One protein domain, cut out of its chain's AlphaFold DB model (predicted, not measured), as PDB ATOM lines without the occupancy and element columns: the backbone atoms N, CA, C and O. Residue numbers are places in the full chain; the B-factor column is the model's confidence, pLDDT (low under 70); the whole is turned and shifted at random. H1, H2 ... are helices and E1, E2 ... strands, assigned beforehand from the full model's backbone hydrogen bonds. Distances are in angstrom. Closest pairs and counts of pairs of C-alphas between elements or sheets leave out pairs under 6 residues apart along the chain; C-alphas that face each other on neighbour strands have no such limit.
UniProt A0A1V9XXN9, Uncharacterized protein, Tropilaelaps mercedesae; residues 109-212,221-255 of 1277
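This is residues 109 to 212 and 221 to 255 of the 1277 residues of an uncharacterized protein of Tropilaelaps mercedesae (UniProt A0A1V9XXN9). Look first for one sheet of five parallel strands, with H1 packed over one face and two long unnamed stretches, residues 165 to 181 and 187 to 201, looping out on the side away from H1, while H2 only grazes the sheet. Far from this body lies H3, a long helical arm whose residues 232 to 237, 239 to 245 and 248 to 251 stick out free. The printed part has 139 residues with three named helices and five named strands, in the order E1 H1 E2 H2 E3 E4 E5 H3; the sheet runs E2 E3 E1 E4 E5. The class is mixed, helices and strands, with under half of the residues, 66, in named elements. The whole is only just loose, close to compact, with a radius of gyration of the C-alphas of 17.4 A and spans of 52 by 38 by 28 A.

Start at the inner strand E1, residues 111 to 115. On one side is its parallel neighbour E3, residues 160 to 164, with N 113 and O 161 2.8 A apart; on the other is E4, residues 182 to 186, parallel, with N 112 and O 182 2.9 A apart. The edge strands are E2, residues 137 to 141, parallel to E3 with N 140 and O 162 at 2.9 A, and E5, residues 202 to 206, parallel to E4 with N 185 and O 204 at 2.8 A. H1, residues 118 to 129, is on the sheet at a height of 8.3 A, over E3 and along the strands, at 1 degrees to E3 on the local plane; the two form two layers, a helix on one face of a sheet. The closest C-alphas of H1 and E3 are those of Leu 118 and Ile 164, 6.1 A. E1, H1 and E2 form a split strand-helix-strand unit, two parallel strands joined through a helix with E3 between them in the sheet; E2, H2, residues 147 to 155, and E3 form a strand-helix-strand unit that is not split, its two strands being parallel neighbours, and both crossovers are right-handed. H2 only grazes the sheet with residues 149 to 153. H3, residues 232 to 251, is not on the sheet and is apart from H1 and H2. In H1, H2 and H3 every O i to N i+4 pair is within hydrogen-bond range.

Find C-alpha 111 at (-10.711, 36.565, 5.182), where E1 begins; it measures 12.9 A. E2 measures 13.4 A, E3 13.3 A, E4 13.2 A and E5 12.9 A. H1 is 16.1 A long and H2 12.3 A. Find C-alpha 232 at (8.235, 56.536, 0.121); from there H3 runs 28.5 A to C-alpha 251 at (25.799, 34.257, -2.259).

The two C-alphas farthest apart are those of Ser 197 and Gly 253, 54.4 A. Residues 213 to 220 are not printed, and C-alphas 212 and 221 are 22.2 A apart across the cut. The links E3 to E4 and E4 to E5 are long. Look at the B-factor column: mean pLDDT of the printed part is 71.2, and residues 208 to 212 and 221 to 255 are among those under 70.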
ATOM      1  N   THR A 109      -9.977  33.573  11.124       73.56
ATOM      2  CA  THR A 109     -10.586  32.351  10.586       73.56
ATOM      3  C   THR A 109     -11.232  32.606   9.233       73.56
ATOM      4  O   THR A 109     -11.389  31.677   8.452       73.56
ATOM      5  N   ARG A 110     -11.623  33.859   8.952       86.62
ATOM      6  CA  ARG A 110     -12.339  34.240   7.731       86.62
ATOM      7  C   ARG A 110     -11.849  35.556   7.152       86.62
ATOM      8  O   ARG A 110     -12.067  36.620   7.737       86.62
ATOM      9  N   ILE A 111     -11.240  35.459   5.976       90.19
ATOM     10  CA  ILE A 111     -10.711  36.565   5.182       90.19
ATOM     11  C   ILE A 111     -11.602  36.769   3.945       90.19
ATOM     12  O   ILE A 111     -11.982  35.807   3.281       90.19
ATOM     13  N   LEU A 112     -11.926  38.016   3.608       92.31
ATOM     14  CA  LEU A 112     -12.487  38.389   2.307       92.31
ATOM     15  C   LEU A 112     -11.548  39.389   1.639       92.31
ATOM     16  O   LEU A 112     -11.329  40.477   2.168       92.31
ATOM     17  N   ILE A 113     -11.006  39.023   0.481       93.00
ATOM     18  CA  ILE A 113     -10.143  39.885  -0.326       93.00
ATOM     19  C   ILE A 113     -10.956  40.403  -1.508       93.00
ATOM     20  O   ILE A 113     -11.268  39.663  -2.438       93.00
ATOM     21  N   ALA A 114     -11.326  41.676  -1.459       92.69
ATOM     22  CA  ALA A 114     -12.017  42.353  -2.538       92.69
ATOM     23  C   ALA A 114     -11.007  42.999  -3.492       92.69
ATOM     24  O   ALA A 114     -10.108  43.715  -3.058       92.69
ATOM     25  N   VAL A 115     -11.172  42.754  -4.788       93.31
ATOM     26  CA  VAL A 115     -10.237  43.136  -5.858       93.31
ATOM     27  C   VAL A 115     -10.996  43.772  -7.026       93.31
ATOM     28  O   VAL A 115     -12.160  43.427  -7.230       93.31
ATOM     29  N   PRO A 116     -10.384  44.671  -7.819       90.94
ATOM     30  CA  PRO A 116     -11.120  45.521  -8.750       90.94
ATOM     31  C   PRO A 116     -11.301  44.873 -10.131       90.94
ATOM     32  O   PRO A 116     -12.097  45.346 -10.935       90.94
ATOM     33  N   SER A 117     -10.567  43.795 -10.436       89.62
ATOM     34  CA  SER A 117     -10.587  43.132 -11.743       89.62
ATOM     35  C   SER A 117     -10.387  41.618 -11.637       89.62
ATOM     36  O   SER A 117      -9.684  41.125 -10.754       89.62
ATOM     37  N   LEU A 118     -10.961  40.872 -12.587       86.94
ATOM     38  CA  LEU A 118     -10.791  39.416 -12.703       86.94
ATOM     39  C   LEU A 118      -9.317  39.006 -12.890       86.94
ATOM     40  O   LEU A 118      -8.934  37.915 -12.471       86.94
ATOM     41  N   ALA A 119      -8.491  39.863 -13.498       85.56
ATOM     42  CA  ALA A 119      -7.063  39.613 -13.674       85.56
ATOM     43  C   ALA A 119      -6.334  39.583 -12.321       85.56
ATOM     44  O   ALA A 119      -5.751  38.558 -11.970       85.56
ATOM     45  N   LEU A 120      -6.458  40.646 -11.513       83.62
ATOM     46  CA  LEU A 120      -5.858  40.671 -10.174       83.62
ATOM     47  C   LEU A 120      -6.428  39.555  -9.290       83.62
ATOM     48  O   LEU A 120      -5.703  38.937  -8.517       83.62
ATOM     49  N   ALA A 121      -7.714  39.247  -9.440       86.19
ATOM     50  CA  ALA A 121      -8.373  38.191  -8.687       86.19
ATOM     51  C   ALA A 121      -7.825  36.786  -8.985       86.19
ATOM     52  O   ALA A 121      -7.706  35.970  -8.071       86.19
ATOM     53  N   LYS A 122      -7.440  36.509 -10.240       83.31
ATOM     54  CA  LYS A 122      -6.726  35.278 -10.611       83.31
ATOM     55  C   LYS A 122      -5.338  35.226  -9.971       83.31
ATOM     56  O   LYS A 122      -4.998  34.192  -9.404       83.31
ATOM     57  N   GLU A 123      -4.571  36.317 -10.000       84.62
ATOM     58  CA  GLU A 123      -3.235  36.359  -9.381       84.62
ATOM     59  C   GLU A 123      -3.295  36.222  -7.854       84.62
ATOM     60  O   GLU A 123      -2.586  35.397  -7.282       84.62
ATOM     61  N   VAL A 124      -4.212  36.932  -7.186       83.69
ATOM     62  CA  VAL A 124      -4.475  36.751  -5.749       83.69
ATOM     63  C   VAL A 124      -4.866  35.303  -5.455       83.69
ATOM     64  O   VAL A 124      -4.330  34.716  -4.521       83.69
ATOM     65  N   ASN A 125      -5.727  34.677  -6.264       82.06
ATOM     66  CA  ASN A 125      -6.101  33.280  -6.048       82.06
ATOM     67  C   ASN A 125      -4.926  32.300  -6.255       82.06
ATOM     68  O   ASN A 125      -4.802  31.364  -5.472       82.06
ATOM     69  N   LYS A 126      -4.023  32.521  -7.227       81.69
ATOM     70  CA  LYS A 126      -2.768  31.743  -7.340       81.69
ATOM     71  C   LYS A 126      -1.922  31.865  -6.068       81.69
ATOM     72  O   LYS A 126      -1.451  30.861  -5.546       81.69
ATOM     73  N   ILE A 127      -1.758  33.088  -5.560       78.19
ATOM     74  CA  ILE A 127      -0.952  33.381  -4.365       78.19
ATOM     75  C   ILE A 127      -1.565  32.736  -3.112       78.19
ATOM     76  O   ILE A 127      -0.829  32.198  -2.290       78.19
ATOM     77  N   LEU A 128      -2.895  32.737  -2.973       80.94
ATOM     78  CA  LEU A 128      -3.588  32.054  -1.876       80.94
ATOM     79  C   LEU A 128      -3.452  30.528  -1.966       80.94
ATOM     80  O   LEU A 128      -3.147  29.899  -0.956       80.94
ATOM     81  N   LEU A 129      -3.605  29.939  -3.157       77.31
ATOM     82  CA  LEU A 129      -3.413  28.498  -3.372       77.31
ATOM     83  C   LEU A 129      -1.966  28.049  -3.102       77.31
ATOM     84  O   LEU A 129      -1.748  26.917  -2.676       77.31
ATOM     85  N   ALA A 130      -0.984  28.937  -3.283       75.19
ATOM     86  CA  ALA A 130       0.409  28.698  -2.905       75.19
ATOM     87  C   ALA A 130       0.674  28.792  -1.383       75.19
ATOM     88  O   ALA A 130       1.768  28.452  -0.938       75.19
ATOM     89  N   MET A 131      -0.290  29.234  -0.561       74.06
ATOM     90  CA  MET A 131      -0.159  29.276   0.902       74.06
ATOM     91  C   MET A 131      -0.747  28.003   1.541       74.06
ATOM     92  O   MET A 131      -1.972  27.874   1.590       74.06
ATOM     93  N   PRO A 132       0.055  27.108   2.165       64.88
ATOM     94  CA  PRO A 132      -0.407  25.787   2.639       64.88
ATOM     95  C   PRO A 132      -1.527  25.771   3.701       64.88
ATOM     96  O   PRO A 132      -1.993  24.707   4.099       64.88
ATOM     97  N   ARG A 133      -1.946  26.938   4.206       62.59
ATOM     98  CA  ARG A 133      -3.036  27.107   5.187       62.59
ATOM     99  C   ARG A 133      -4.327  27.671   4.594       62.59
ATOM    100  O   ARG A 133      -5.354  27.672   5.271       62.59
ATOM    101  N   ILE A 134      -4.289  28.131   3.347       68.19
ATOM    102  CA  ILE A 134      -5.447  28.641   2.609       68.19
ATOM    103  C   ILE A 134      -5.808  27.609   1.531       68.19
ATOM    104  O   ILE A 134      -6.012  27.919   0.365       68.19
ATOM    105  N   ALA A 135      -5.916  26.345   1.961       56.53
ATOM    106  CA  ALA A 135      -6.243  25.182   1.127       56.53
ATOM    107  C   ALA A 135      -7.640  25.249   0.467       56.53
ATOM    108  O   ALA A 135      -8.028  24.359  -0.284       56.53
ATOM    109  N   SER A 136      -8.409  26.297   0.764       73.69
ATOM    110  CA  SER A 136      -9.632  26.683   0.071       73.69
ATOM    111  C   SER A 136      -9.696  28.210  -0.032       73.69
ATOM    112  O   SER A 136      -9.944  28.911   0.952       73.69
ATOM    113  N   SER A 137      -9.473  28.719  -1.244       78.75
ATOM    114  CA  SER A 137      -9.825  30.078  -1.648       78.75
ATOM    115  C   SER A 137     -10.818  30.008  -2.804       78.75
ATOM    116  O   SER A 137     -10.585  29.315  -3.794       78.75
ATOM    117  N   PHE A 138     -11.942  30.714  -2.677       81.19
ATOM    118  CA  PHE A 138     -12.975  30.738  -3.712       81.19
ATOM    119  C   PHE A 138     -13.048  32.089  -4.409       81.19
ATOM    120  O   PHE A 138     -13.103  33.132  -3.761       81.19
ATOM    121  N   LEU A 139     -13.093  32.046  -5.740       85.50
ATOM    122  CA  LEU A 139     -13.160  33.212  -6.609       85.50
ATOM    123  C   LEU A 139     -14.613  33.497  -7.014       85.50
ATOM    124  O   LEU A 139     -15.200  32.736  -7.786       85.50
ATOM    125  N   TYR A 140     -15.181  34.605  -6.535       84.50
ATOM    126  CA  TYR A 140     -16.513  35.064  -6.935       84.50
ATOM    127  C   TYR A 140     -16.459  36.440  -7.596       84.50
ATOM    128  O   TYR A 140     -15.862  37.381  -7.087       84.50
ATOM    129  N   ASP A 141     -17.168  36.568  -8.709       84.31
ATOM    130  CA  ASP A 141     -17.627  37.852  -9.236       84.31
ATOM    131  C   ASP A 141     -18.629  38.484  -8.247       84.31
ATOM    132  O   ASP A 141     -19.462  37.756  -7.702       84.31
ATOM    133  N   VAL A 142     -18.601  39.803  -8.010       80.88
ATOM    134  CA  VAL A 142     -19.625  40.486  -7.192       80.88
ATOM    135  C   VAL A 142     -21.040  40.265  -7.729       80.88
ATOM    136  O   VAL A 142     -21.961  40.095  -6.932       80.88
ATOM    137  N   GLN A 143     -21.229  40.149  -9.045       78.50
ATOM    138  CA  GLN A 143     -22.526  39.796  -9.639       78.50
ATOM    139  C   GLN A 143     -22.996  38.387  -9.230       78.50
ATOM    140  O   GLN A 143     -24.193  38.098  -9.223       78.50
ATOM    141  N   ARG A 144     -22.060  37.501  -8.863       82.31
ATOM    142  CA  ARG A 144     -22.315  36.144  -8.349       82.31
ATOM    143  C   ARG A 144     -22.273  36.072  -6.816       82.31
ATOM    144  O   ARG A 144     -22.693  35.059  -6.253       82.31
ATOM    145  N   TYR A 145     -21.806  37.119  -6.133       82.62
ATOM    146  CA  TYR A 145     -21.718  37.196  -4.676       82.62
ATOM    147  C   TYR A 145     -23.102  37.428  -4.057       82.62
ATOM    148  O   TYR A 145     -23.505  38.539  -3.713       82.62
ATOM    149  N   SER A 146     -23.870  36.350  -3.919       84.88
ATOM    150  CA  SER A 146     -25.176  36.400  -3.267       84.88
ATOM    151  C   SER A 146     -25.062  36.283  -1.744       84.88
ATOM    152  O   SER A 146     -24.094  35.753  -1.192       84.88
ATOM    153  N   ARG A 147     -26.131  36.669  -1.038       84.06
ATOM    154  CA  ARG A 147     -26.286  36.374   0.397       84.06
ATOM    155  C   ARG A 147     -26.155  34.889   0.733       84.06
ATOM    156  O   ARG A 147     -25.818  34.570   1.867       84.06
ATOM    157  N   ASP A 148     -26.429  33.990  -0.207       86.06
ATOM    158  CA  ASP A 148     -26.324  32.552   0.025       86.06
ATOM    159  C   ASP A 148     -24.911  32.015  -0.244       86.06
ATOM    160  O   ASP A 148     -24.521  31.050   0.406       86.06
ATOM    161  N   VAL A 149     -24.107  32.677  -1.088       85.81
ATOM    162  CA  VAL A 149     -22.644  32.476  -1.130       85.81
ATOM    163  C   VAL A 149     -22.028  32.901   0.204       85.81
ATOM    164  O   VAL A 149     -21.358  32.102   0.855       85.81
ATOM    165  N   HIS A 150     -22.358  34.108   0.673       87.25
ATOM    166  CA  HIS A 150     -21.910  34.638   1.966       87.25
ATOM    167  C   HIS A 150     -22.271  33.711   3.144       87.25
ATOM    168  O   HIS A 150     -21.408  33.324   3.930       87.25
ATOM    169  N   LYS A 151     -23.529  33.247   3.228       87.81
ATOM    170  CA  LYS A 151     -23.948  32.246   4.231       87.81
ATOM    171  C   LYS A 151     -23.193  30.922   4.107       87.81
ATOM    172  O   LYS A 151     -22.861  30.344   5.138       87.81
ATOM    173  N   ARG A 152     -22.956  30.415   2.889       86.56
ATOM    174  CA  ARG A 152     -22.209  29.160   2.685       86.56
ATOM    175  C   ARG A 152     -20.795  29.289   3.237       86.56
ATOM    176  O   ARG A 152     -20.416  28.441   4.031       86.56
ATOM    177  N   PHE A 153     -20.097  30.387   2.952       86.75
ATOM    178  CA  PHE A 153     -18.786  30.669   3.539       86.75
ATOM    179  C   PHE A 153     -18.831  30.749   5.078       86.75
ATOM    180  O   PHE A 153     -18.047  30.085   5.753       86.75
ATOM    181  N   ILE A 154     -19.821  31.444   5.658       85.44
ATOM    182  CA  ILE A 154     -20.035  31.518   7.122       85.44
ATOM    183  C   ILE A 154     -20.331  30.144   7.766       85.44
ATOM    184  O   ILE A 154     -20.125  29.966   8.973       85.44
ATOM    185  N   VAL A 155     -20.805  29.163   6.999       85.50
ATOM    186  CA  VAL A 155     -21.058  27.785   7.460       85.50
ATOM    187  C   VAL A 155     -19.890  26.841   7.135       85.50
ATOM    188  O   VAL A 155     -19.710  25.835   7.819       85.50
ATOM    189  N   SER A 156     -19.082  27.168   6.131       81.50
ATOM    190  CA  SER A 156     -17.922  26.394   5.698       81.50
ATOM    191  C   SER A 156     -16.748  26.443   6.689       81.50
ATOM    192  O   SER A 156     -16.683  27.298   7.580       81.50
ATOM    193  N   GLN A 157     -15.785  25.546   6.470       73.50
ATOM    194  CA  GLN A 157     -14.447  25.583   7.074       73.50
ATOM    195  C   GLN A 157     -13.435  26.346   6.192       73.50
ATOM    196  O   GLN A 157     -12.229  26.206   6.374       73.50
ATOM    197  N   GLU A 158     -13.911  27.103   5.200       78.00
ATOM    198  CA  GLU A 158     -13.072  27.822   4.241       78.00
ATOM    199  C   GLU A 158     -12.531  29.101   4.887       78.00
ATOM    200  O   GLU A 158     -13.272  29.849   5.529       78.00
ATOM    201  N   ASN A 159     -11.235  29.363   4.702       82.06
ATOM    202  CA  ASN A 159     -10.569  30.486   5.367       82.06
ATOM    203  C   ASN A 159     -10.603  31.785   4.542       82.06
ATOM    204  O   ASN A 159     -10.408  32.862   5.106       82.06
ATOM    205  N   CYS A 160     -10.830  31.723   3.219       88.50
ATOM    206  CA  CYS A 160     -10.742  32.897   2.343       88.50
ATOM    207  C   CYS A 160     -11.753  32.918   1.176       88.50
ATOM    208  O   CYS A 160     -11.883  31.941   0.437       88.50
ATOM    209  N   ILE A 161     -12.384  34.076   0.940       87.81
ATOM    210  CA  ILE A 161     -13.031  34.419  -0.340       87.81
ATOM    211  C   ILE A 161     -12.209  35.492  -1.068       87.81
ATOM    212  O   ILE A 161     -11.815  36.482  -0.453       87.81
ATOM    213  N   VAL A 162     -12.048  35.367  -2.386       87.12
ATOM    214  CA  VAL A 162     -11.670  36.469  -3.286       87.12
ATOM    215  C   VAL A 162     -12.913  36.962  -4.031       87.12
ATOM    216  O   VAL A 162     -13.615  36.170  -4.665       87.12
ATOM    217  N   VAL A 163     -13.199  38.263  -3.960       86.62
ATOM    218  CA  VAL A 163     -14.431  38.882  -4.477       86.62
ATOM    219  C   VAL A 163     -14.099  39.993  -5.479       86.62
ATOM    220  O   VAL A 163     -13.460  40.982  -5.130       86.62
ATOM    221  N   ILE A 164     -14.538  39.848  -6.730       88.31
ATOM    222  CA  ILE A 164     -14.249  40.795  -7.817       88.31
ATOM    223  C   ILE A 164     -15.288  41.914  -7.798       88.31
ATOM    224  O   ILE A 164     -16.385  41.753  -8.331       88.31
ATOM    225  N   SER A 165     -14.946  43.035  -7.175       82.25
ATOM    226  CA  SER A 165     -15.785  44.227  -7.093       82.25
ATOM    227  C   SER A 165     -15.293  45.273  -8.088       82.25
ATOM    228  O   SER A 165     -14.541  46.169  -7.711       82.25
ATOM    229  N   ASP A 166     -15.738  45.164  -9.341       81.25
ATOM    230  CA  ASP A 166     -15.500  46.184 -10.369       81.25
ATOM    231  C   ASP A 166     -15.971  47.565  -9.848       81.25
ATOM    232  O   ASP A 166     -17.177  47.755  -9.631       81.25
ATOM    233  N   PRO A 167     -15.047  48.526  -9.630       67.50
ATOM    234  CA  PRO A 167     -15.347  49.804  -8.988       67.50
ATOM    235  C   PRO A 167     -16.183  50.742  -9.872       67.50
ATOM    236  O   PRO A 167     -16.776  51.688  -9.354       67.50
ATOM    237  N   LEU A 168     -16.272  50.483 -11.181       73.00
ATOM    238  CA  LEU A 168     -17.157  51.209 -12.094       73.00
ATOM    239  C   LEU A 168     -18.612  50.744 -11.914       73.00
ATOM    240  O   LEU A 168     -19.556  51.522 -12.077       73.00
ATOM    241  N   THR A 169     -18.818  49.489 -11.502       66.38
ATOM    242  CA  THR A 169     -20.148  48.903 -11.276       66.38
ATOM    243  C   THR A 169     -20.739  49.235  -9.899       66.38
ATOM    244  O   THR A 169     -21.216  48.363  -9.174       66.38
ATOM    245  N   ASN A 170     -20.867  50.529  -9.581       58.47
ATOM    246  CA  ASN A 170     -21.586  51.053  -8.397       58.47
ATOM    247  C   ASN A 170     -23.066  50.588  -8.262       58.47
ATOM    248  O   ASN A 170     -23.742  50.918  -7.292       58.47
ATOM    249  N   LYS A 171     -23.582  49.808  -9.224       62.31
ATOM    250  CA  LYS A 171     -24.867  49.086  -9.167       62.31
ATOM    251  C   LYS A 171     -24.814  47.804  -8.317       62.31
ATOM    252  O   LYS A 171     -25.861  47.214  -8.054       62.31
ATOM    253  N   ALA A 172     -23.628  47.355  -7.907       61.81
ATOM    254  CA  ALA A 172     -23.444  46.208  -7.027       61.81
ATOM    255  C   ALA A 172     -24.185  46.377  -5.689       61.81
ATOM    256  O   ALA A 172     -24.062  47.396  -5.010       61.81
ATOM    257  N   SER A 173     -24.917  45.348  -5.252       71.94
ATOM    258  CA  SER A 173     -25.500  45.347  -3.910       71.94
ATOM    259  C   SER A 173     -24.388  45.205  -2.867       71.94
ATOM    260  O   SER A 173     -23.820  44.121  -2.737       71.94
ATOM    261  N   ALA A 174     -24.097  46.285  -2.134       83.94
ATOM    262  CA  ALA A 174     -22.959  46.373  -1.218       83.94
ATOM    263  C   ALA A 174     -22.796  45.128  -0.320       83.94
ATOM    264  O   ALA A 174     -23.703  44.753   0.434       83.94
ATOM    265  N   ILE A 175     -21.610  44.522  -0.413       83.88
ATOM    266  CA  ILE A 175     -21.177  43.253   0.177       83.88
ATOM    267  C   ILE A 175     -21.460  43.263   1.677       83.88
ATOM    268  O   ILE A 175     -20.900  44.066   2.427       83.88
ATOM    269  N   GLU A 176     -22.333  42.372   2.143       87.19
ATOM    270  CA  GLU A 176     -22.567  42.206   3.575       87.19
ATOM    271  C   GLU A 176     -21.353  41.501   4.199       87.19
ATOM    272  O   GLU A 176     -20.984  40.420   3.756       87.19
ATOM    273  N   ILE A 177     -20.726  42.102   5.218       89.62
ATOM    274  CA  ILE A 177     -19.486  41.579   5.837       89.62
ATOM    275  C   ILE A 177     -19.713  40.864   7.182       89.62
ATOM    276  O   ILE A 177     -18.795  40.676   7.977       89.62
ATOM    277  N   SER A 178     -20.954  40.475   7.484       88.06
ATOM    278  CA  SER A 178     -21.306  39.721   8.698       88.06
ATOM    279  C   SER A 178     -20.524  38.397   8.793       88.06
ATOM    280  O   SER A 178     -20.401  37.680   7.813       88.06
ATOM    281  N   GLY A 179     -19.986  38.049   9.969       86.88
ATOM    282  CA  GLY A 179     -19.302  36.759  10.185       86.88
ATOM    283  C   GLY A 179     -17.914  36.590   9.540       86.88
ATOM    284  O   GLY A 179     -17.386  35.481   9.577       86.88
ATOM    285  N   ILE A 180     -17.337  37.658   8.981       89.44
ATOM    286  CA  ILE A 180     -15.964  37.718   8.450       89.44
ATOM    287  C   ILE A 180     -15.056  38.387   9.496       89.44
ATOM    288  O   ILE A 180     -15.476  39.367  10.114       89.44
ATOM    289  N   ASP A 181     -13.829  37.903   9.696       88.00
ATOM    290  CA  ASP A 181     -12.880  38.480  10.665       88.00
ATOM    291  C   ASP A 181     -12.036  39.605  10.049       88.00
ATOM    292  O   ASP A 181     -11.746  40.616  10.698       88.00
ATOM    293  N   LEU A 182     -11.655  39.434   8.783       88.94
ATOM    294  CA  LEU A 182     -10.722  40.293   8.066       88.94
ATOM    295  C   LEU A 182     -11.245  40.598   6.659       88.94
ATOM    296  O   LEU A 182     -11.562  39.689   5.900       88.94
ATOM    297  N   VAL A 183     -11.308  41.877   6.298       89.50
ATOM    298  CA  VAL A 183     -11.594  42.329   4.930       89.50
ATOM    299  C   VAL A 183     -10.367  43.065   4.405       89.50
ATOM    300  O   VAL A 183      -9.807  43.908   5.106       89.50
ATOM    301  N   ILE A 184      -9.950  42.748   3.184       90.44
ATOM    302  CA  ILE A 184      -8.830  43.385   2.490       90.44
ATOM    303  C   ILE A 184      -9.368  43.918   1.167       90.44
ATOM    304  O   ILE A 184      -9.754  43.137   0.304       90.44
ATOM    305  N   CYS A 185      -9.428  45.233   1.015       90.88
ATOM    306  CA  CYS A 185      -9.897  45.893  -0.199       90.88
ATOM    307  C   CYS A 185      -8.685  46.341  -1.011       90.88
ATOM    308  O   CYS A 185      -7.833  47.029  -0.460       90.88
ATOM    309  N   TYR A 186      -8.613  45.982  -2.289       90.06
ATOM    310  CA  TYR A 186      -7.542  46.380  -3.199       90.06
ATOM    311  C   TYR A 186      -8.130  47.306  -4.265       90.06
ATOM    312  O   TYR A 186      -8.860  46.837  -5.133       90.06
ATOM    313  N   ASP A 187      -7.957  48.620  -4.102       86.50
ATOM    314  CA  ASP A 187      -8.592  49.699  -4.894       86.50
ATOM    315  C   ASP A 187     -10.138  49.679  -4.950       86.50
ATOM    316  O   ASP A 187     -10.773  50.558  -5.534       86.50
ATOM    317  N   VAL A 188     -10.777  48.709  -4.290       84.50
ATOM    318  CA  VAL A 188     -12.231  48.611  -4.157       84.50
ATOM    319  C   VAL A 188     -12.720  49.666  -3.157       84.50
ATOM    320  O   VAL A 188     -12.323  49.625  -1.985       84.50
ATOM    321  N   PRO A 189     -13.616  50.588  -3.558       78.94
ATOM    322  CA  PRO A 189     -14.070  51.664  -2.691       78.94
ATOM    323  C   PRO A 189     -14.867  51.125  -1.499       78.94
ATOM    324  O   PRO A 189     -15.637  50.169  -1.598       78.94
ATOM    325  N   LYS A 190     -14.734  51.790  -0.348       77.62
ATOM    326  CA  LYS A 190     -15.379  51.401   0.921       77.62
ATOM    327  C   LYS A 190     -16.916  51.331   0.835       77.62
ATOM    328  O   LYS A 190     -17.536  50.614   1.619       77.62
ATOM    329  N   THR A 191     -17.521  52.032  -0.124       79.38
ATOM    330  CA  THR A 191     -18.956  51.984  -0.461       79.38
ATOM    331  C   THR A 191     -19.427  50.602  -0.919       79.38
ATOM    332  O   THR A 191     -20.587  50.260  -0.699       79.38
ATOM    333  N   ALA A 192     -18.535  49.771  -1.470       80.81
ATOM    334  CA  ALA A 192     -18.843  48.404  -1.878       80.81
ATOM    335  C   ALA A 192     -19.170  47.464  -0.698       80.81
ATOM    336  O   ALA A 192     -19.636  46.354  -0.938       80.81
ATOM    337  N   PHE A 193     -18.975  47.880   0.564       84.12
ATOM    338  CA  PHE A 193     -19.173  47.037   1.753       84.12
ATOM    339  C   PHE A 193     -20.263  47.573   2.680       84.12
ATOM    340  O   PHE A 193     -20.148  48.632   3.301       84.12
ATOM    341  N   ARG A 194     -21.302  46.766   2.891       83.75
ATOM    342  CA  ARG A 194     -22.343  47.031   3.879       83.75
ATOM    343  C   ARG A 194     -21.900  46.547   5.260       83.75
ATOM    344  O   ARG A 194     -22.188  45.418   5.670       83.75
ATOM    345  N   LYS A 195     -21.232  47.425   6.017       76.00
ATOM    346  CA  LYS A 195     -20.890  47.165   7.425       76.00
ATOM    347  C   LYS A 195     -22.157  46.932   8.257       76.00
ATOM    348  O   LYS A 195     -23.007  47.808   8.393       76.00
ATOM    349  N   VAL A 196     -22.264  45.745   8.853       81.88
ATOM    350  CA  VAL A 196     -23.358  45.393   9.769       81.88
ATOM    351  C   VAL A 196     -23.083  45.995  11.151       81.88
ATOM    352  O   VAL A 196     -21.953  45.961  11.636       81.88
ATOM    353  N   SER A 197     -24.115  46.518  11.819       77.56
ATOM    354  CA  SER A 197     -24.015  47.337  13.047       77.56
ATOM    355  C   SER A 197     -23.426  46.647  14.291       77.56
ATOM    356  O   SER A 197     -23.250  47.293  15.321       77.56
ATOM    357  N   LYS A 198     -23.108  45.349  14.214       83.19
ATOM    358  CA  LYS A 198     -22.464  44.558  15.281       83.19
ATOM    359  C   LYS A 198     -21.146  43.898  14.841       83.19
ATOM    360  O   LYS A 198     -20.628  43.041  15.552       83.19
ATOM    361  N   TRP A 199     -20.628  44.250  13.664       86.81
ATOM    362  CA  TRP A 199     -19.427  43.637  13.102       86.81
ATOM    363  C   TRP A 199     -18.151  44.072  13.842       86.81
ATOM    364  O   TRP A 199     -17.952  45.264  14.086       86.81
ATOM    365  N   LYS A 200     -17.302  43.094  14.189       85.06
ATOM    366  CA  LYS A 200     -16.083  43.259  15.005       85.06
ATOM    367  C   LYS A 200     -14.765  43.055  14.243       85.06
ATOM    368  O   LYS A 200     -13.711  43.204  14.854       85.06
ATOM    369  N   GLY A 201     -14.819  42.679  12.965       86.31
ATOM    370  CA  GLY A 201     -13.622  42.451  12.160       86.31
ATOM    371  C   GLY A 201     -12.869  43.738  11.804       86.31
ATOM    372  O   GLY A 201     -13.271  44.846  12.170       86.31
ATOM    373  N   SER A 202     -11.759  43.587  11.083       83.56
ATOM    374  CA  SER A 202     -10.921  44.695  10.592       83.56
ATOM    375  C   SER A 202     -11.015  44.827   9.071       83.56
ATOM    376  O   SER A 202     -11.033  43.815   8.376       83.56
ATOM    377  N   ILE A 203     -11.088  46.060   8.555       85.19
ATOM    378  CA  ILE A 203     -10.963  46.350   7.116       85.19
ATOM    379  C   ILE A 203      -9.600  46.998   6.901       85.19
ATOM    380  O   ILE A 203      -9.333  48.040   7.497       85.19
ATOM    381  N   TYR A 204      -8.787  46.410   6.034       82.81
ATOM    382  CA  TYR A 204      -7.594  47.036   5.477       82.81
ATOM    383  C   TYR A 204      -7.906  47.453   4.044       82.81
ATOM    384  O   TYR A 204      -8.427  46.654   3.270       82.81
ATOM    385  N   VAL A 205      -7.612  48.704   3.696       84.50
ATOM    386  CA  VAL A 205      -7.715  49.194   2.319       84.50
ATOM    387  C   VAL A 205      -6.296  49.399   1.813       84.50
ATOM    388  O   VAL A 205      -5.549  50.203   2.365       84.50
ATOM    389  N   LEU A 206      -5.933  48.621   0.802       81.38
ATOM    390  CA  LEU A 206      -4.723  48.759   0.014       81.38
ATOM    391  C   LEU A 206      -5.102  49.573  -1.225       81.38
ATOM    392  O   LEU A 206      -6.025  49.204  -1.951       81.38
ATOM    393  N   LEU A 207      -4.417  50.693  -1.421       78.19
ATOM    394  CA  LEU A 207      -4.564  51.562  -2.583       78.19
ATOM    395  C   LEU A 207      -3.247  51.509  -3.360       78.19
ATOM    396  O   LEU A 207      -2.193  51.718  -2.753       78.19
ATOM    397  N   THR A 208      -3.278  51.238  -4.665       67.44
ATOM    398  CA  THR A 208      -2.093  51.419  -5.525       67.44
ATOM    399  C   THR A 208      -1.895  52.890  -5.851       67.44
ATOM    400  O   THR A 208      -0.782  53.407  -5.772       67.44
ATOM    401  N   ASP A 209      -2.995  53.577  -6.150       55.78
ATOM    402  CA  ASP A 209      -2.993  54.907  -6.756       55.78
ATOM    403  C   ASP A 209      -3.186  55.996  -5.689       55.78
ATOM    404  O   ASP A 209      -4.124  56.791  -5.725       55.78
ATOM    405  N   VAL A 210      -2.278  56.020  -4.708       47.91
ATOM    406  CA  VAL A 210      -2.224  57.068  -3.665       47.91
ATOM    407  C   VAL A 210      -1.692  58.399  -4.223       47.91
ATOM    408  O   VAL A 210      -1.961  59.452  -3.661       47.91
ATOM    409  N   GLU A 211      -0.952  58.372  -5.337       37.56
ATOM    410  CA  GLU A 211      -0.190  59.528  -5.842       37.56
ATOM    411  C   GLU A 211      -1.006  60.536  -6.689       37.56
ATOM    412  O   GLU A 211      -0.437  61.544  -7.090       37.56
ATOM    413  N   ASN A 212      -2.296  60.299  -6.989       35.16
ATOM    414  CA  ASN A 212      -3.087  61.153  -7.907       35.16
ATOM    415  C   ASN A 212      -4.599  61.245  -7.579       35.16
ATOM    416  O   ASN A 212      -5.443  61.138  -8.472       35.16
ATOM    417  N   ILE A 221     -13.950  62.378  10.705       30.12
ATOM    418  CA  ILE A 221     -13.114  62.169  11.897       30.12
ATOM    419  C   ILE A 221     -12.425  60.783  11.889       30.12
ATOM    420  O   ILE A 221     -12.999  59.763  12.299       30.12
ATOM    421  N   TYR A 222     -11.152  60.757  11.486       36.00
ATOM    422  CA  TYR A 222     -10.288  59.573  11.406       36.00
ATOM    423  C   TYR A 222      -9.857  59.042  12.787       36.00
ATOM    424  O   TYR A 222      -8.710  59.167  13.213       36.00
ATOM    425  N   LYS A 223     -10.766  58.371  13.504       30.36
ATOM    426  CA  LYS A 223     -10.405  57.612  14.716       30.36
ATOM    427  C   LYS A 223      -9.782  56.256  14.376       30.36
ATOM    428  O   LYS A 223     -10.502  55.274  14.228       30.36
ATOM    429  N   ALA A 224      -8.447  56.239  14.339       31.81
ATOM    430  CA  ALA A 224      -7.570  55.066  14.418       31.81
ATOM    431  C   ALA A 224      -7.941  53.898  13.479       31.81
ATOM    432  O   ALA A 224      -8.511  52.890  13.899       31.81
ATOM    433  N   TYR A 225      -7.550  54.033  12.211       35.09
ATOM    434  CA  TYR A 225      -7.479  52.928  11.256       35.09
ATOM    435  C   TYR A 225      -6.014  52.731  10.853       35.09
ATOM    436  O   TYR A 225      -5.358  53.701  10.476       35.09
ATOM    437  N   ASP A 226      -5.516  51.493  10.927       34.84
ATOM    438  CA  ASP A 226      -4.144  51.128  10.548       34.84
ATOM    439  C   ASP A 226      -3.994  51.144   9.010       34.84
ATOM    440  O   ASP A 226      -3.987  50.099   8.352       34.84
ATOM    441  N   PHE A 227      -3.929  52.339   8.416       31.25
ATOM    442  CA  PHE A 227      -3.673  52.518   6.987       31.25
ATOM    443  C   PHE A 227      -2.220  52.168   6.653       31.25
ATOM    444  O   PHE A 227      -1.306  52.948   6.912       31.25
ATOM    445  N   PHE A 228      -2.013  51.029   5.993       34.75
ATOM    446  CA  PHE A 228      -0.755  50.730   5.309       34.75
ATOM    447  C   PHE A 228      -0.693  51.450   3.957       34.75
ATOM    448  O   PHE A 228      -0.725  50.828   2.897       34.75
ATOM    449  N   ALA A 229      -0.556  52.775   4.002       30.59
ATOM    450  CA  ALA A 229       0.139  53.471   2.930       30.59
ATOM    451  C   ALA A 229       1.618  53.060   3.013       30.59
ATOM    452  O   ALA A 229       2.274  53.306   4.026       30.59
ATOM    453  N   ILE A 230       2.151  52.410   1.974       35.22
ATOM    454  CA  ILE A 230       3.592  52.146   1.895       35.22
ATOM    455  C   ILE A 230       4.263  53.489   1.604       35.22
ATOM    456  O   ILE A 230       4.307  53.922   0.453       35.22
ATOM    457  N   THR A 231       4.748  54.172   2.647       36.59
ATOM    458  CA  THR A 231       5.406  55.477   2.486       36.59
ATOM    459  C   THR A 231       6.622  55.360   1.569       36.59
ATOM    460  O   THR A 231       7.218  54.287   1.412       36.59
ATOM    461  N   ARG A 232       7.040  56.483   0.975       39.56
ATOM    462  CA  ARG A 232       8.235  56.536   0.121       39.56
ATOM    463  C   ARG A 232       9.494  56.063   0.867       39.56
ATOM    464  O   ARG A 232      10.381  55.491   0.233       39.56
ATOM    465  N   GLU A 233       9.550  56.214   2.198       38.91
ATOM    466  CA  GLU A 233      10.604  55.620   3.031       38.91
ATOM    467  C   GLU A 233      10.422  54.111   3.222       38.91
ATOM    468  O   GLU A 233      11.361  53.358   2.971       38.91
ATOM    469  N   MET A 234       9.225  53.633   3.598       38.03
ATOM    470  CA  MET A 234       8.961  52.190   3.722       38.03
ATOM    471  C   MET A 234       9.269  51.439   2.422       38.03
ATOM    472  O   MET A 234       9.843  50.352   2.461       38.03
ATOM    473  N   ARG A 235       8.977  52.040   1.262       42.00
ATOM    474  CA  ARG A 235       9.343  51.499  -0.052       42.00
ATOM    475  C   ARG A 235      10.860  51.335  -0.211       42.00
ATOM    476  O   ARG A 235      11.279  50.309  -0.738       42.00
ATOM    477  N   ARG A 236      11.683  52.281   0.269       43.44
ATOM    478  CA  ARG A 236      13.155  52.141   0.279       43.44
ATOM    479  C   ARG A 236      13.599  50.983   1.174       43.44
ATOM    480  O   ARG A 236      14.380  50.155   0.721       43.44
ATOM    481  N   TYR A 237      13.067  50.871   2.395       41.53
ATOM    482  CA  TYR A 237      13.417  49.772   3.306       41.53
ATOM    483  C   TYR A 237      13.005  48.396   2.764       41.53
ATOM    484  O   TYR A 237      13.789  47.451   2.847       41.53
ATOM    485  N   VAL A 238      11.817  48.274   2.163       43.28
ATOM    486  CA  VAL A 238      11.341  47.021   1.548       43.28
ATOM    487  C   VAL A 238      12.163  46.650   0.313       43.28
ATOM    488  O   VAL A 238      12.479  45.475   0.140       43.28
ATOM    489  N   LEU A 239      12.552  47.622  -0.521       50.50
ATOM    490  CA  LEU A 239      13.435  47.368  -1.664       50.50
ATOM    491  C   LEU A 239      14.833  46.938  -1.207       50.50
ATOM    492  O   LEU A 239      15.247  45.851  -1.581       50.50
ATOM    493  N   ASN A 240      15.487  47.695  -0.322       53.34
ATOM    494  CA  ASN A 240      16.816  47.372   0.217       53.34
ATOM    495  C   ASN A 240      16.847  46.014   0.951       53.34
ATOM    496  O   ASN A 240      17.841  45.298   0.907       53.34
ATOM    497  N   SER A 241      15.742  45.632   1.603       45.88
ATOM    498  CA  SER A 241      15.605  44.306   2.225       45.88
ATOM    499  C   SER A 241      15.420  43.193   1.191       45.88
ATOM    500  O   SER A 241      15.967  42.111   1.364       45.88
ATOM    501  N   ALA A 242      14.654  43.431   0.121       46.69
ATOM    502  CA  ALA A 242      14.476  42.463  -0.962       46.69
ATOM    503  C   ALA A 242      15.746  42.296  -1.814       46.69
ATOM    504  O   ALA A 242      15.997  41.205  -2.309       46.69
ATOM    505  N   GLU A 243      16.525  43.366  -1.956       56.38
ATOM    506  CA  GLU A 243      17.852  43.414  -2.575       56.38
ATOM    507  C   GLU A 243      18.828  42.558  -1.760       56.38
ATOM    508  O   GLU A 243      19.205  41.495  -2.228       56.38
ATOM    509  N   LYS A 244      19.031  42.856  -0.469       56.41
ATOM    510  CA  LYS A 244      19.866  42.035   0.434       56.41
ATOM    511  C   LYS A 244      19.452  40.566   0.544       56.41
ATOM    512  O   LYS A 244      20.301  39.704   0.744       56.41
ATOM    513  N   ILE A 245      18.156  40.257   0.442       47.22
ATOM    514  CA  ILE A 245      17.677  38.866   0.388       47.22
ATOM    515  C   ILE A 245      18.051  38.213  -0.950       47.22
ATOM    516  O   ILE A 245      18.409  37.042  -0.960       47.22
ATOM    517  N   ASN A 246      17.984  38.945  -2.061       47.56
ATOM    518  CA  ASN A 246      18.431  38.467  -3.366       47.56
ATOM    519  C   ASN A 246      19.958  38.285  -3.403       47.56
ATOM    520  O   ASN A 246      20.423  37.266  -3.899       47.56
ATOM    521  N   ASP A 247      20.717  39.210  -2.817       60.00
ATOM    522  CA  ASP A 247      22.179  39.150  -2.715       60.00
ATOM    523  C   ASP A 247      22.619  37.931  -1.891       60.00
ATOM    524  O   ASP A 247      23.414  37.126  -2.366       60.00
ATOM    525  N   PHE A 248      22.012  37.719  -0.716       48.84
ATOM    526  CA  PHE A 248      22.229  36.528   0.115       48.84
ATOM    527  C   PHE A 248      21.817  35.222  -0.589       48.84
ATOM    528  O   PHE A 248      22.450  34.184  -0.414       48.84
ATOM    529  N   LEU A 249      20.757  35.240  -1.405       46.88
ATOM    530  CA  LEU A 249      20.379  34.067  -2.200       46.88
ATOM    531  C   LEU A 249      21.406  33.790  -3.307       46.88
ATOM    532  O   LEU A 249      21.787  32.635  -3.475       46.88
ATOM    533  N   CYS A 250      21.920  34.817  -3.990       55.59
ATOM    534  CA  CYS A 250      23.023  34.691  -4.945       55.59
ATOM    535  C   CYS A 250      24.321  34.192  -4.279       55.59
ATOM    536  O   CYS A 250      24.979  33.315  -4.834       55.59
ATOM    537  N   GLU A 251      24.657  34.688  -3.085       56.06
ATOM    538  CA  GLU A 251      25.799  34.257  -2.259       56.06
ATOM    539  C   GLU A 251      25.704  32.766  -1.877       56.06
ATOM    540  O   GLU A 251      26.693  32.038  -1.922       56.06
ATOM    541  N   VAL A 252      24.490  32.276  -1.602       48.94
ATOM    542  CA  VAL A 252      24.187  30.852  -1.348       48.94
ATOM    543  C   VAL A 252      23.994  30.047  -2.658       48.94
ATOM    544  O   VAL A 252      23.634  28.870  -2.632       48.94
ATOM    545  N   GLY A 253      24.267  30.641  -3.825       52.75
ATOM    546  CA  GLY A 253      24.236  29.977  -5.138       52.75
ATOM    547  C   GLY A 253      22.844  29.819  -5.767       52.75
ATOM    548  O   GLY A 253      22.685  29.080  -6.737       52.75
ATOM    549  N   ILE A 254      21.825  30.499  -5.237       51.69
ATOM    550  CA  ILE A 254      20.432  30.461  -5.702       51.69
ATOM    551  C   ILE A 254      20.166  31.672  -6.607       51.69
ATOM    552  O   ILE A 254      19.642  32.704  -6.180       51.69
ATOM    553  N   THR A 255      20.514  31.548  -7.887       48.16
ATOM    554  CA  THR A 255      20.293  32.593  -8.897       48.16
ATOM    555  C   THR A 255      18.833  32.646  -9.360       48.16
ATOM    556  O   THR A 255      18.352  31.798 -10.112       48.16
TER     557      THR A 255